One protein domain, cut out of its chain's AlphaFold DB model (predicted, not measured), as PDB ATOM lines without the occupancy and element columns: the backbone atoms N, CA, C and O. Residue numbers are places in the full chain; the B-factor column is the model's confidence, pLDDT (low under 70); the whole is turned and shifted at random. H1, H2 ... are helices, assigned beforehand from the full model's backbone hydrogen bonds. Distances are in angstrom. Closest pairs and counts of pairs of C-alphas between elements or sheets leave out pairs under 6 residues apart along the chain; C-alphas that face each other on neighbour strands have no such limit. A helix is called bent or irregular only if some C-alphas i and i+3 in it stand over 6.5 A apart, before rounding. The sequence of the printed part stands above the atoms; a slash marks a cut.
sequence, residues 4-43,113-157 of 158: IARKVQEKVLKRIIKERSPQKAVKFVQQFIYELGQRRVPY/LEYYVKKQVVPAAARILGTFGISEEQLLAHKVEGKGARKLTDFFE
ATOM      1  N   ILE A   4      22.710  -7.592 -26.193       94.69
ATOM      2  CA  ILE A   4      22.870  -7.630 -27.650       94.69
ATOM      3  C   ILE A   4      24.157  -8.335 -28.094       94.69
ATOM      4  O   ILE A   4      24.113  -9.177 -28.988       94.69
ATOM      5  N   ALA A   5      25.287  -8.071 -27.437       94.62
ATOM      6  CA  ALA A   5      26.561  -8.672 -27.808       94.62
ATOM      7  C   ALA A   5      26.567 -10.184 -27.586       94.62
ATOM      8  O   ALA A   5      27.001 -10.938 -28.454       94.62
ATOM      9  N   ARG A   6      26.014 -10.630 -26.451       94.19
ATOM     10  CA  ARG A   6      25.860 -12.055 -26.146       94.19
ATOM     11  C   ARG A   6      24.975 -12.741 -27.189       94.19
ATOM     12  O   ARG A   6      25.358 -13.774 -27.725       94.19
ATOM     13  N   LYS A   7      23.835 -12.135 -27.536       94.50
ATOM     14  CA  LYS A   7      22.919 -12.661 -28.563       94.50
ATOM     15  C   LYS A   7      23.582 -12.788 -29.934       94.50
ATOM     16  O   LYS A   7      23.368 -13.784 -30.625       94.50
ATOM     17  N   VAL A   8      24.368 -11.790 -30.338       95.69
ATOM     18  CA  VAL A   8      25.128 -11.827 -31.595       95.69
ATOM     19  C   VAL A   8      26.156 -12.950 -31.552       95.69
ATOM     20  O   VAL A   8      26.183 -13.769 -32.468       95.69
ATOM     21  N   GLN A   9      26.935 -13.040 -30.474       94.62
ATOM     22  CA  GLN A   9      27.955 -14.071 -30.296       94.62
ATOM     23  C   GLN A   9      27.357 -15.488 -30.383       94.62
ATOM     24  O   GLN A   9      27.849 -16.321 -31.144       94.62
ATOM     25  N   GLU A  10      26.252 -15.745 -29.679       94.31
ATOM     26  CA  GLU A  10      25.529 -17.024 -29.713       94.31
ATOM     27  C   GLU A  10      25.023 -17.366 -31.125       94.31
ATOM     28  O   GLU A  10      25.179 -18.495 -31.596       94.31
ATOM     29  N   LYS A  11      24.433 -16.393 -31.836       93.69
ATOM     30  CA  LYS A  11      23.913 -16.604 -33.197       93.69
ATOM     31  C   LYS A  11      25.025 -16.828 -34.222       93.69
ATOM     32  O   LYS A  11      24.867 -17.690 -35.087       93.69
ATOM     33  N   VAL A  12      26.132 -16.091 -34.124       94.94
ATOM     34  CA  VAL A  12      27.324 -16.278 -34.968       94.94
ATOM     35  C   VAL A  12      27.885 -17.682 -34.763       94.94
ATOM     36  O   VAL A  12      28.030 -18.423 -35.733       94.94
ATOM     37  N   LEU A  13      28.101 -18.088 -33.509       93.56
ATOM     38  CA  LEU A  13      28.614 -19.417 -33.183       93.56
ATOM     39  C   LEU A  13      27.700 -20.525 -33.720       93.56
ATOM     40  O   LEU A  13      28.157 -21.455 -34.381       93.56
ATOM     41  N   LYS A  14      26.386 -20.398 -33.502       91.44
ATOM     42  CA  LYS A  14      25.393 -21.368 -33.982       91.44
ATOM     43  C   LYS A  14      25.419 -21.516 -35.504       91.44
ATOM     44  O   LYS A  14      25.305 -22.636 -35.994       91.44
ATOM     45  N   ARG A  15      25.568 -20.414 -36.246       90.75
ATOM     46  CA  ARG A  15      25.664 -20.430 -37.716       90.75
ATOM     47  C   ARG A  15      26.940 -21.118 -38.184       90.75
ATOM     48  O   ARG A  15      26.868 -21.965 -39.062       90.75
ATOM     49  N   ILE A  16      28.079 -20.836 -37.555       91.00
ATOM     50  CA  ILE A  16      29.348 -21.497 -37.891       91.00
ATOM     51  C   ILE A  16      29.250 -23.006 -37.653       91.00
ATOM     52  O   ILE A  16      29.593 -23.784 -38.538       91.00
ATOM     53  N   ILE A  17      28.726 -23.430 -36.499       90.19
ATOM     54  CA  ILE A  17      28.619 -24.854 -36.152       90.19
ATOM     55  C   ILE A  17      27.635 -25.585 -37.075       90.19
ATOM     56  O   ILE A  17      27.940 -26.672 -37.560       90.19
ATOM     57  N   LYS A  18      26.453 -25.007 -37.323       90.62
ATOM     58  CA  LYS A  18      25.394 -25.672 -38.100       90.62
ATOM     59  C   LYS A  18      25.613 -25.603 -39.604       90.62
ATOM     60  O   LYS A  18      25.377 -26.579 -40.301       90.62
ATOM     61  N   GLU A  19      26.013 -24.441 -40.106       86.06
ATOM     62  CA  GLU A  19      26.074 -24.164 -41.545       86.06
ATOM     63  C   GLU A  19      27.489 -24.331 -42.105       86.06
ATOM     64  O   GLU A  19      27.658 -24.259 -43.321       86.06
ATOM     65  N   ARG A  20      28.496 -24.523 -41.233       86.19
ATOM     66  CA  ARG A  20      29.921 -24.676 -41.578       86.19
ATOM     67  C   ARG A  20      30.441 -23.589 -42.529       86.19
ATOM     68  O   ARG A  20      31.349 -23.826 -43.316       86.19
ATOM     69  N   SER A  21      29.859 -22.388 -42.459       88.19
ATOM     70  CA  SER A  21      30.190 -21.265 -43.341       88.19
ATOM     71  C   SER A  21      30.383 -19.969 -42.545       88.19
ATOM     72  O   SER A  21      29.400 -19.336 -42.141       88.19
ATOM     73  N   PRO A  22      31.638 -19.524 -42.360       91.12
ATOM     74  CA  PRO A  22      31.946 -18.220 -41.774       91.12
ATOM     75  C   PRO A  22      31.317 -17.052 -42.551       91.12
ATOM     76  O   PRO A  22      30.846 -16.086 -41.956       91.12
ATOM     77  N   GLN A  23      31.206 -17.158 -43.878       90.94
ATOM     78  CA  GLN A  23      30.631 -16.111 -44.731       90.94
ATOM     79  C   GLN A  23      29.131 -15.905 -44.477       90.94
ATOM     80  O   GLN A  23      28.649 -14.772 -44.489       90.94
ATOM     81  N   LYS A  24      28.371 -16.973 -44.193       90.44
ATOM     82  CA  LYS A  24      26.957 -16.836 -43.797       90.44
ATOM     83  C   LYS A  24      26.805 -16.147 -42.439       90.44
ATOM     84  O   LYS A  24      25.844 -15.403 -42.233       90.44
ATOM     85  N   ALA A  25      27.759 -16.346 -41.531       93.94
ATOM     86  CA  ALA A  25      27.806 -15.618 -40.269       93.94
ATOM     87  C   ALA A  25      28.164 -14.130 -40.465       93.94
ATOM     88  O   ALA A  25      27.576 -13.288 -39.794       93.94
ATOM     89  N   VAL A  26      29.018 -13.781 -41.435       94.38
ATOM     90  CA  VAL A  26      29.261 -12.375 -41.828       94.38
ATOM     91  C   VAL A  26      27.979 -11.708 -42.320       94.38
ATOM     92  O   VAL A  26      27.591 -10.669 -41.789       94.38
ATOM     93  N   LYS A  27      27.272 -12.335 -43.274       92.88
ATOM     94  CA  LYS A  27      26.000 -11.808 -43.803       92.88
ATOM     95  C   LYS A  27      24.968 -11.584 -42.697       92.88
ATOM     96  O   LYS A  27      24.248 -10.593 -42.704       92.88
ATOM     97  N   PHE A  28      24.918 -12.487 -41.719       94.25
ATOM     98  CA  PHE A  28      24.073 -12.316 -40.542       94.25
ATOM     99  C   PHE A  28      24.418 -11.075 -39.729       94.25
ATOM    100  O   PHE A  28      23.513 -10.341 -39.353       94.25
ATOM    101  N   VAL A  29      25.700 -10.862 -39.433       95.44
ATOM    102  CA  VAL A  29      26.141  -9.714 -38.632       95.44
ATOM    103  C   VAL A  29      25.816  -8.413 -39.359       95.44
ATOM    104  O   VAL A  29      25.245  -7.517 -38.749       95.44
ATOM    105  N   GLN A  30      26.080  -8.342 -40.665       94.56
ATOM    106  CA  GLN A  30      25.730  -7.187 -41.499       94.56
ATOM    107  C   GLN A  30      24.219  -6.907 -41.481       94.56
ATOM    108  O   GLN A  30      23.802  -5.775 -41.242       94.56
ATOM    109  N   GLN A  31      23.394  -7.944 -41.663       93.50
ATOM    110  CA  GLN A  31      21.936  -7.828 -41.585       93.50
ATOM    111  C   GLN A  31      21.471  -7.380 -40.193       93.50
ATOM    112  O   GLN A  31      20.575  -6.552 -40.064       93.50
ATOM    113  N   PHE A  32      22.093  -7.901 -39.138       95.06
ATOM    114  CA  PHE A  32      21.762  -7.542 -37.765       95.06
ATOM    115  C   PHE A  32      22.119  -6.083 -37.446       95.06
ATOM    116  O   PHE A  32      21.359  -5.400 -36.764       95.06
ATOM    117  N   ILE A  33      23.251  -5.584 -37.953       95.06
ATOM    118  CA  ILE A  33      23.633  -4.169 -37.843       95.06
ATOM    119  C   ILE A  33      22.609  -3.287 -38.566       95.06
ATOM    120  O   ILE A  33      22.181  -2.277 -38.007       95.06
ATOM    121  N   TYR A  34      22.165  -3.689 -39.760       93.06
ATOM    122  CA  TYR A  34      21.101  -2.989 -40.480       93.06
ATOM    123  C   TYR A  34      19.797  -2.943 -39.664       93.06
ATOM    124  O   TYR A  34      19.226  -1.874 -39.463       93.06
ATOM    125  N   GLU A  35      19.352  -4.074 -39.112       94.00
ATOM    126  CA  GLU A  35      18.164  -4.138 -38.247       94.00
ATOM    127  C   GLU A  35      18.290  -3.279 -36.985       94.00
ATOM    128  O   GLU A  35      17.311  -2.655 -36.566       94.00
ATOM    129  N   LEU A  36      19.484  -3.221 -36.390       94.88
ATOM    130  CA  LEU A  36      19.770  -2.343 -35.260       94.88
ATOM    131  C   LEU A  36      19.623  -0.871 -35.657       94.88
ATOM    132  O   LEU A  36      18.965  -0.133 -34.928       94.88
ATOM    133  N   GLY A  37      20.157  -0.467 -36.814       92.31
ATOM    134  CA  GLY A  37      19.992   0.888 -37.355       92.31
ATOM    135  C   GLY A  37      18.537   1.257 -37.638       92.31
ATOM    136  O   GLY A  37      18.120   2.384 -37.401       92.31
ATOM    137  N   GLN A  38      17.726   0.276 -38.030       93.00
ATOM    138  CA  GLN A  38      16.280   0.429 -38.204       93.00
ATOM    139  C   GLN A  38      15.485   0.353 -36.885       93.00
ATOM    140  O   GLN A  38      14.261   0.246 -36.921       93.00
ATOM    141  N   ARG A  39      16.157   0.352 -35.722       94.56
ATOM    142  CA  ARG A  39      15.548   0.228 -34.382       94.56
ATOM    143  C   ARG A  39      14.640  -1.002 -34.217       94.56
ATOM    144  O   ARG A  39      13.705  -1.007 -33.423       94.56
ATOM    145  N   ARG A  40      14.923  -2.085 -34.950       95.62
ATOM    146  CA  ARG A  40      14.161  -3.349 -34.869       95.62
ATOM    147  C   ARG A  40      14.664  -4.280 -33.769       95.62
ATOM    148  O   ARG A  40      14.045  -5.304 -33.485       95.62
ATOM    149  N   VAL A  41      15.791  -3.945 -33.144       95.62
ATOM    150  CA  VAL A  41      16.319  -4.678 -31.992       95.62
ATOM    151  C   VAL A  41      15.583  -4.216 -30.730       95.62
ATOM    152  O   VAL A  41      15.446  -3.020 -30.511       95.62
ATOM    153  N   PRO A  42      15.113  -5.118 -29.854       97.00
ATOM    154  CA  PRO A  42      14.420  -4.702 -28.639       97.00
ATOM    155  C   PRO A  42      15.290  -3.807 -27.747       97.00
ATOM    156  O   PRO A  42      16.402  -4.196 -27.391       97.00
ATOM    157  N   TYR A  43      14.752  -2.675 -27.285       97.31
ATOM    158  CA  TYR A  43      15.449  -1.731 -26.395       97.31
ATOM    159  C   TYR A  43      16.100  -2.409 -25.175       97.31
ATOM    160  O   TYR A  43      17.250  -2.140 -24.835       97.31
ATOM    161  N   LEU A 113      23.152   4.159 -31.296       96.44
ATOM    162  CA  LEU A 113      23.233   2.876 -31.989       96.44
ATOM    163  C   LEU A 113      24.623   2.607 -32.573       96.44
ATOM    164  O   LEU A 113      25.055   1.450 -32.598       96.44
ATOM    165  N   GLU A 114      25.345   3.648 -32.981       94.88
ATOM    166  CA  GLU A 114      26.688   3.519 -33.532       94.88
ATOM    167  C   GLU A 114      27.666   2.996 -32.470       94.88
ATOM    168  O   GLU A 114      28.460   2.087 -32.744       94.88
ATOM    169  N   TYR A 115      27.548   3.470 -31.222       96.31
ATOM    170  CA  TYR A 115      28.282   2.904 -30.089       96.31
ATOM    171  C   TYR A 115      28.020   1.401 -29.949       96.31
ATOM    172  O   TYR A 115      28.964   0.623 -29.792       96.31
ATOM    173  N   TYR A 116      26.763   0.954 -30.030       97.12
ATOM    174  CA  TYR A 116      26.448  -0.475 -29.911       97.12
ATOM    175  C   TYR A 116      26.994  -1.284 -31.089       97.12
ATOM    176  O   TYR A 116      27.518  -2.378 -30.869       97.12
ATOM    177  N   VAL A 117      26.959  -0.757 -32.313       96.44
ATOM    178  CA  VAL A 117      27.588  -1.409 -33.471       96.44
ATOM    179  C   VAL A 117      29.094  -1.562 -33.246       96.44
ATOM    180  O   VAL A 117      29.598  -2.688 -33.216       96.44
ATOM    181  N   LYS A 118      29.802  -0.449 -33.014       95.12
ATOM    182  CA  LYS A 118      31.273  -0.396 -32.961       95.12
ATOM    183  C   LYS A 118      31.868  -1.005 -31.693       95.12
ATOM    184  O   LYS A 118      32.986  -1.506 -31.723       95.12
ATOM    185  N   LYS A 119      31.176  -0.927 -30.552       95.50
ATOM    186  CA  LYS A 119      31.724  -1.327 -29.239       95.50
ATOM    187  C   LYS A 119      31.090  -2.588 -28.658       95.50
ATOM    188  O   LYS A 119      31.599  -3.090 -27.659       95.50
ATOM    189  N   GLN A 120      29.998  -3.100 -29.236       95.88
ATOM    190  CA  GLN A 120      29.319  -4.304 -28.737       95.88
ATOM    191  C   GLN A 120      29.152  -5.369 -29.832       95.88
ATOM    192  O   GLN A 120      29.647  -6.479 -29.673       95.88
ATOM    193  N   VAL A 121      28.473  -5.062 -30.938       96.75
ATOM    194  CA  VAL A 121      28.110  -6.057 -31.964       96.75
ATOM    195  C   VAL A 121      29.332  -6.541 -32.739       96.75
ATOM    196  O   VAL A 121      29.594  -7.745 -32.770       96.75
ATOM    197  N   VAL A 122      30.085  -5.616 -33.339       96.44
ATOM    198  CA  VAL A 122      31.228  -5.949 -34.198       96.44
ATOM    199  C   VAL A 122      32.333  -6.658 -33.411       96.44
ATOM    200  O   VAL A 122      32.676  -7.774 -33.804       96.44
ATOM    201  N   PRO A 123      32.795  -6.154 -32.247       96.31
ATOM    202  CA  PRO A 123      33.832  -6.846 -31.480       96.31
ATOM    203  C   PRO A 123      33.403  -8.233 -30.975       96.31
ATOM    204  O   PRO A 123      34.223  -9.148 -30.884       96.31
ATOM    205  N   ALA A 124      32.118  -8.426 -30.641       96.19
ATOM    206  CA  ALA A 124      31.609  -9.738 -30.228       96.19
ATOM    207  C   ALA A 124      31.648 -10.757 -31.372       96.19
ATOM    208  O   ALA A 124      32.051 -11.902 -31.164       96.19
ATOM    209  N   ALA A 125      31.239 -10.345 -32.573       96.38
ATOM    210  CA  ALA A 125      31.285 -11.189 -33.759       96.38
ATOM    211  C   ALA A 125      32.728 -11.459 -34.213       96.38
ATOM    212  O   ALA A 125      33.076 -12.608 -34.491       96.38
ATOM    213  N   ALA A 126      33.573 -10.427 -34.232       95.56
ATOM    214  CA  ALA A 126      34.966 -10.503 -34.658       95.56
ATOM    215  C   ALA A 126      35.806 -11.431 -33.776       95.56
ATOM    216  O   ALA A 126      36.643 -12.160 -34.295       95.56
ATOM    217  N   ARG A 127      35.530 -11.511 -32.465       95.06
ATOM    218  CA  ARG A 127      36.210 -12.471 -31.574       95.06
ATOM    219  C   ARG A 127      36.090 -13.921 -32.054       95.06
ATOM    220  O   ARG A 127      37.004 -14.705 -31.835       95.06
ATOM    221  N   ILE A 128      34.968 -14.279 -32.680       94.75
ATOM    222  CA  ILE A 128      34.769 -15.617 -33.246       94.75
ATOM    223  C   ILE A 128      35.254 -15.653 -34.694       94.75
ATOM    224  O   ILE A 128      36.002 -16.541 -35.077       94.75
ATOM    225  N   LEU A 129      34.818 -14.704 -35.520       94.94
ATOM    226  CA  LEU A 129      35.067 -14.741 -36.961       94.94
ATOM    227  C   LEU A 129      36.531 -14.461 -37.330       94.94
ATOM    228  O   LEU A 129      36.994 -14.925 -38.371       94.94
ATOM    229  N   GLY A 130      37.283 -13.799 -36.452       94.19
ATOM    230  CA  GLY A 130      38.715 -13.562 -36.610       94.19
ATOM    231  C   GLY A 130      39.533 -14.851 -36.693       94.19
ATOM    232  O   GLY A 130      40.507 -14.894 -37.437       94.19
ATOM    233  N   THR A 131      39.100 -15.947 -36.052       94.00
ATOM    234  CA  THR A 131      39.770 -17.257 -36.199       94.00
ATOM    235  C   THR A 131      39.620 -17.844 -37.606       94.00
ATOM    236  O   THR A 131      40.311 -18.795 -37.951       94.00
ATOM    237  N   PHE A 132      38.718 -17.288 -38.417       93.38
ATOM    238  CA  PHE A 132      38.489 -17.637 -39.819       93.38
ATOM    239  C   PHE A 132      39.021 -16.559 -40.781       93.38
ATOM    240  O   PHE A 132      38.648 -16.551 -41.952       93.38
ATOM    241  N   GLY A 133      39.855 -15.630 -40.294       93.62
ATOM    242  CA  GLY A 133      40.463 -14.568 -41.100       93.62
ATOM    243  C   GLY A 133      39.516 -13.425 -41.480       93.62
ATOM    244  O   GLY A 133      39.816 -12.683 -42.411       93.62
ATOM    245  N   ILE A 134      38.373 -13.284 -40.802       94.19
ATOM    246  CA  ILE A 134      37.411 -12.206 -41.069       94.19
ATOM    247  C   ILE A 134      37.717 -10.997 -40.183       94.19
ATOM    248  O   ILE A 134      37.744 -11.122 -38.957       94.19
ATOM    249  N   SER A 135      37.881  -9.825 -40.798       93.56
ATOM    250  CA  SER A 135      38.155  -8.564 -40.101       93.56
ATOM    251  C   SER A 135      36.883  -7.798 -39.709       93.56
ATOM    252  O   SER A 135      35.790  -8.051 -40.228       93.56
ATOM    253  N   GLU A 136      37.013  -6.825 -38.803       93.75
ATOM    254  CA  GLU A 136      35.902  -5.948 -38.404       93.75
ATOM    255  C   GLU A 136      35.381  -5.105 -39.579       93.75
ATOM    256  O   GLU A 136      34.172  -4.916 -39.723       93.75
ATOM    257  N   GLU A 137      36.264  -4.670 -40.479       91.62
ATOM    258  CA  GLU A 137      35.908  -3.908 -41.680       91.62
ATOM    259  C   GLU A 137      34.979  -4.711 -42.593       91.62
ATOM    260  O   GLU A 137      34.032  -4.161 -43.158       91.62
ATOM    261  N   GLN A 138      35.194  -6.025 -42.705       90.38
ATOM    262  CA  GLN A 138      34.314  -6.896 -43.485       90.38
ATOM    263  C   GLN A 138      32.922  -7.022 -42.853       90.38
ATOM    264  O   GLN A 138      31.936  -7.160 -43.579       90.38
ATOM    265  N   LEU A 139      32.815  -6.945 -41.524       91.94
ATOM    266  CA  LEU A 139      31.528  -6.950 -40.816       91.94
ATOM    267  C   LEU A 139      30.773  -5.627 -40.980       91.94
ATOM    268  O   LEU A 139      29.544  -5.625 -40.981       91.94
ATOM    269  N   LEU A 140      31.502  -4.521 -41.129       90.62
ATOM    270  CA  LEU A 140      30.951  -3.177 -41.322       90.62
ATOM    271  C   LEU A 140      30.648  -2.840 -42.787       90.62
ATOM    272  O   LEU A 140      29.887  -1.910 -43.059       90.62
ATOM    273  N   ALA A 141      31.225  -3.570 -43.738       83.56
ATOM    274  CA  ALA A 141      30.947  -3.374 -45.153       83.56
ATOM    275  C   ALA A 141      29.522  -3.838 -45.492       83.56
ATOM    276  O   ALA A 141      29.199  -5.014 -45.331       83.56
ATOM    277  N   HIS A 142      28.678  -2.951 -46.026       67.06
ATOM    278  CA  HIS A 142      27.445  -3.370 -46.682       67.06
ATOM    279  C   HIS A 142      27.697  -3.472 -48.185       67.06
ATOM    280  O   HIS A 142      27.957  -2.472 -48.855       67.06
ATOM    281  N   LYS A 143      27.616  -4.682 -48.743       54.09
ATOM    282  CA  LYS A 143      27.483  -4.840 -50.194       54.09
ATOM    283  C   LYS A 143      25.996  -4.950 -50.505       54.09
ATOM    284  O   LYS A 143      25.440  -6.040 -50.423       54.09
ATOM    285  N   VAL A 144      25.362  -3.827 -50.836       48.78
ATOM    286  CA  VAL A 144      24.093  -3.873 -51.571       48.78
ATOM    287  C   VAL A 144      24.418  -4.462 -52.942       48.78
ATOM    288  O   VAL A 144      25.366  -4.019 -53.597       48.78
ATOM    289  N   GLU A 145      23.674  -5.475 -53.376       43.62
ATOM    290  CA  GLU A 145      23.709  -5.941 -54.764       43.62
ATOM    291  C   GLU A 145      23.103  -4.835 -55.651       43.62
ATOM    292  O   GLU A 145      21.915  -4.824 -55.947       43.62
ATOM    293  N   GLY A 146      23.912  -3.821 -55.981       42.06
ATOM    294  CA  GLY A 146      23.495  -2.636 -56.732       42.06
ATOM    295  C   GLY A 146      24.367  -1.415 -56.426       42.06
ATOM    296  O   GLY A 146      24.184  -0.767 -55.407       42.06
ATOM    297  N   LYS A 147      25.324  -1.131 -57.324       42.91
ATOM    298  CA  LYS A 147      26.161   0.085 -57.449       42.91
ATOM    299  C   LYS A 147      26.549   0.806 -56.138       42.91
ATOM    300  O   LYS A 147      25.901   1.753 -55.708       42.91
ATOM    301  N   GLY A 148      27.728   0.440 -55.626       52.84
ATOM    302  CA  GLY A 148      28.493   1.206 -54.637       52.84
ATOM    303  C   GLY A 148      28.568   0.524 -53.272       52.84
ATOM    304  O   GLY A 148      27.551   0.231 -52.654       52.84
ATOM    305  N   ALA A 149      29.783   0.278 -52.783       55.31
ATOM    306  CA  ALA A 149      29.984  -0.146 -51.402       55.31
ATOM    307  C   ALA A 149      29.800   1.072 -50.482       55.31
ATOM    308  O   ALA A 149      30.601   2.002 -50.540       55.31
ATOM    309  N   ARG A 150      28.754   1.073 -49.651       63.22
ATOM    310  CA  ARG A 150      28.583   2.022 -48.535       63.22
ATOM    311  C   ARG A 150      28.875   1.298 -47.224       63.22
ATOM    312  O   ARG A 150      28.599   0.099 -47.109       63.22
ATOM    313  N   LYS A 151      29.454   1.981 -46.234       73.19
ATOM    314  CA  LYS A 151      29.675   1.360 -44.923       73.19
ATOM    315  C   LYS A 151      28.373   1.396 -44.130       73.19
ATOM    316  O   LYS A 151      27.583   2.324 -44.256       73.19
ATOM    317  N   LEU A 152      28.154   0.393 -43.282       75.00
ATOM    318  CA  LEU A 152      26.997   0.367 -42.378       75.00
ATOM    319  C   LEU A 152      27.021   1.518 -41.366       75.00
ATOM    320  O   LEU A 152      25.976   1.898 -40.854       75.00
ATOM    321  N   THR A 153      28.199   2.072 -41.084       69.12
ATOM    322  CA  THR A 153      28.363   3.237 -40.207       69.12
ATOM    323  C   THR A 153      27.779   4.506 -40.810       69.12
ATOM    324  O   THR A 153      27.180   5.289 -40.086       69.12
ATOM    325  N   ASP A 154      27.863   4.661 -42.131       76.38
ATOM    326  CA  ASP A 154      27.421   5.872 -42.831       76.38
ATOM    327  C   ASP A 154      25.892   6.061 -42.721       76.38
ATOM    328  O   ASP A 154      25.377   7.157 -42.900       76.38
ATOM    329  N   PHE A 155      25.146   4.999 -42.378       70.44
ATOM    330  CA  PHE A 155      23.703   5.058 -42.114       70.44
ATOM    331  C   PHE A 155      23.337   5.793 -40.820       70.44
ATOM    332  O   PHE A 155      22.175   6.141 -40.647       70.44
ATOM    333  N   PHE A 156      24.284   5.972 -39.899       68.44
ATOM    334  CA  PHE A 156      24.048   6.661 -38.628       68.44
ATOM    335  C   PHE A 156      24.420   8.149 -38.682       68.44
ATOM    336  O   PHE A 156      24.135   8.869 -37.730       68.44
ATOM    337  N   GLU A 157      25.053   8.600 -39.770       57.84
ATOM    338  CA  GLU A 157      25.503   9.987 -39.967       57.84
ATOM    339  C   GLU A 157      24.521  10.835 -40.806       57.84
ATOM    340  O   GLU A 157      24.756  12.030 -40.984       57.84
TER     341      GLU A 157
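AT A GLANCE: This is residues 4 to 43 and 113 to 157 of the 158 residues of the protein "DNA-directed DNA polymerase" of Candidatus Bathyarchaeota archaeon (UniProt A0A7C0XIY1). H1, H2 and H3 lie side by side in an up-and-down bundle, each running against the one before; short H4 and H5 pack on H2, away from H1. The printed part has 85 residues with five named helices, H1 to H5, and no named strand: all helix, compact, radius of gyration of the C-alphas 12.2 A, spans 34 by 32 by 18 A.

IN THESE COORDINATES: H1, residues 4 to 19, 21.8 A, begins at C-alpha 4 (22.870, -7.630, -27.650). H2 is residues 22 to 37, 23.0 A. H3, residues 113 to 132, 26.7 A, has a kink of 44 degrees near residue 125 and is only just irregular: C-alphas 119 and 122 are 6.8 A apart. H4 is residues 136 to 140; H5, residues 152 to 156, ends at C-alpha 156 (24.048, 6.661, -38.628).

HOW THE PARTS SIT: H1 and H2, a hairpin, touch through residues 22 to 29 of H2 alone, closest C-alphas Val 12 and Ala 25, 5.4 A. H2 and H3 touch, closest C-alphas Ile 33 and Val 117, 6.5 A, opposite ways at a shallow tilt of 4 degrees. Every O i to N i+4 pair is within hydrogen-bond range in H1, H2 and H4, 11 of 16 in H3, 0 of 1 in H5, which has 1 of 2 O i to N i+3 pairs.

THE WHOLE: Residues 44 to 112 are cut out, C-alphas 43 and 113 standing 10.6 A apart. H4 to H5 is a long link. Residues 142 to 150, 153 and 156 to 157 have pLDDT under 70.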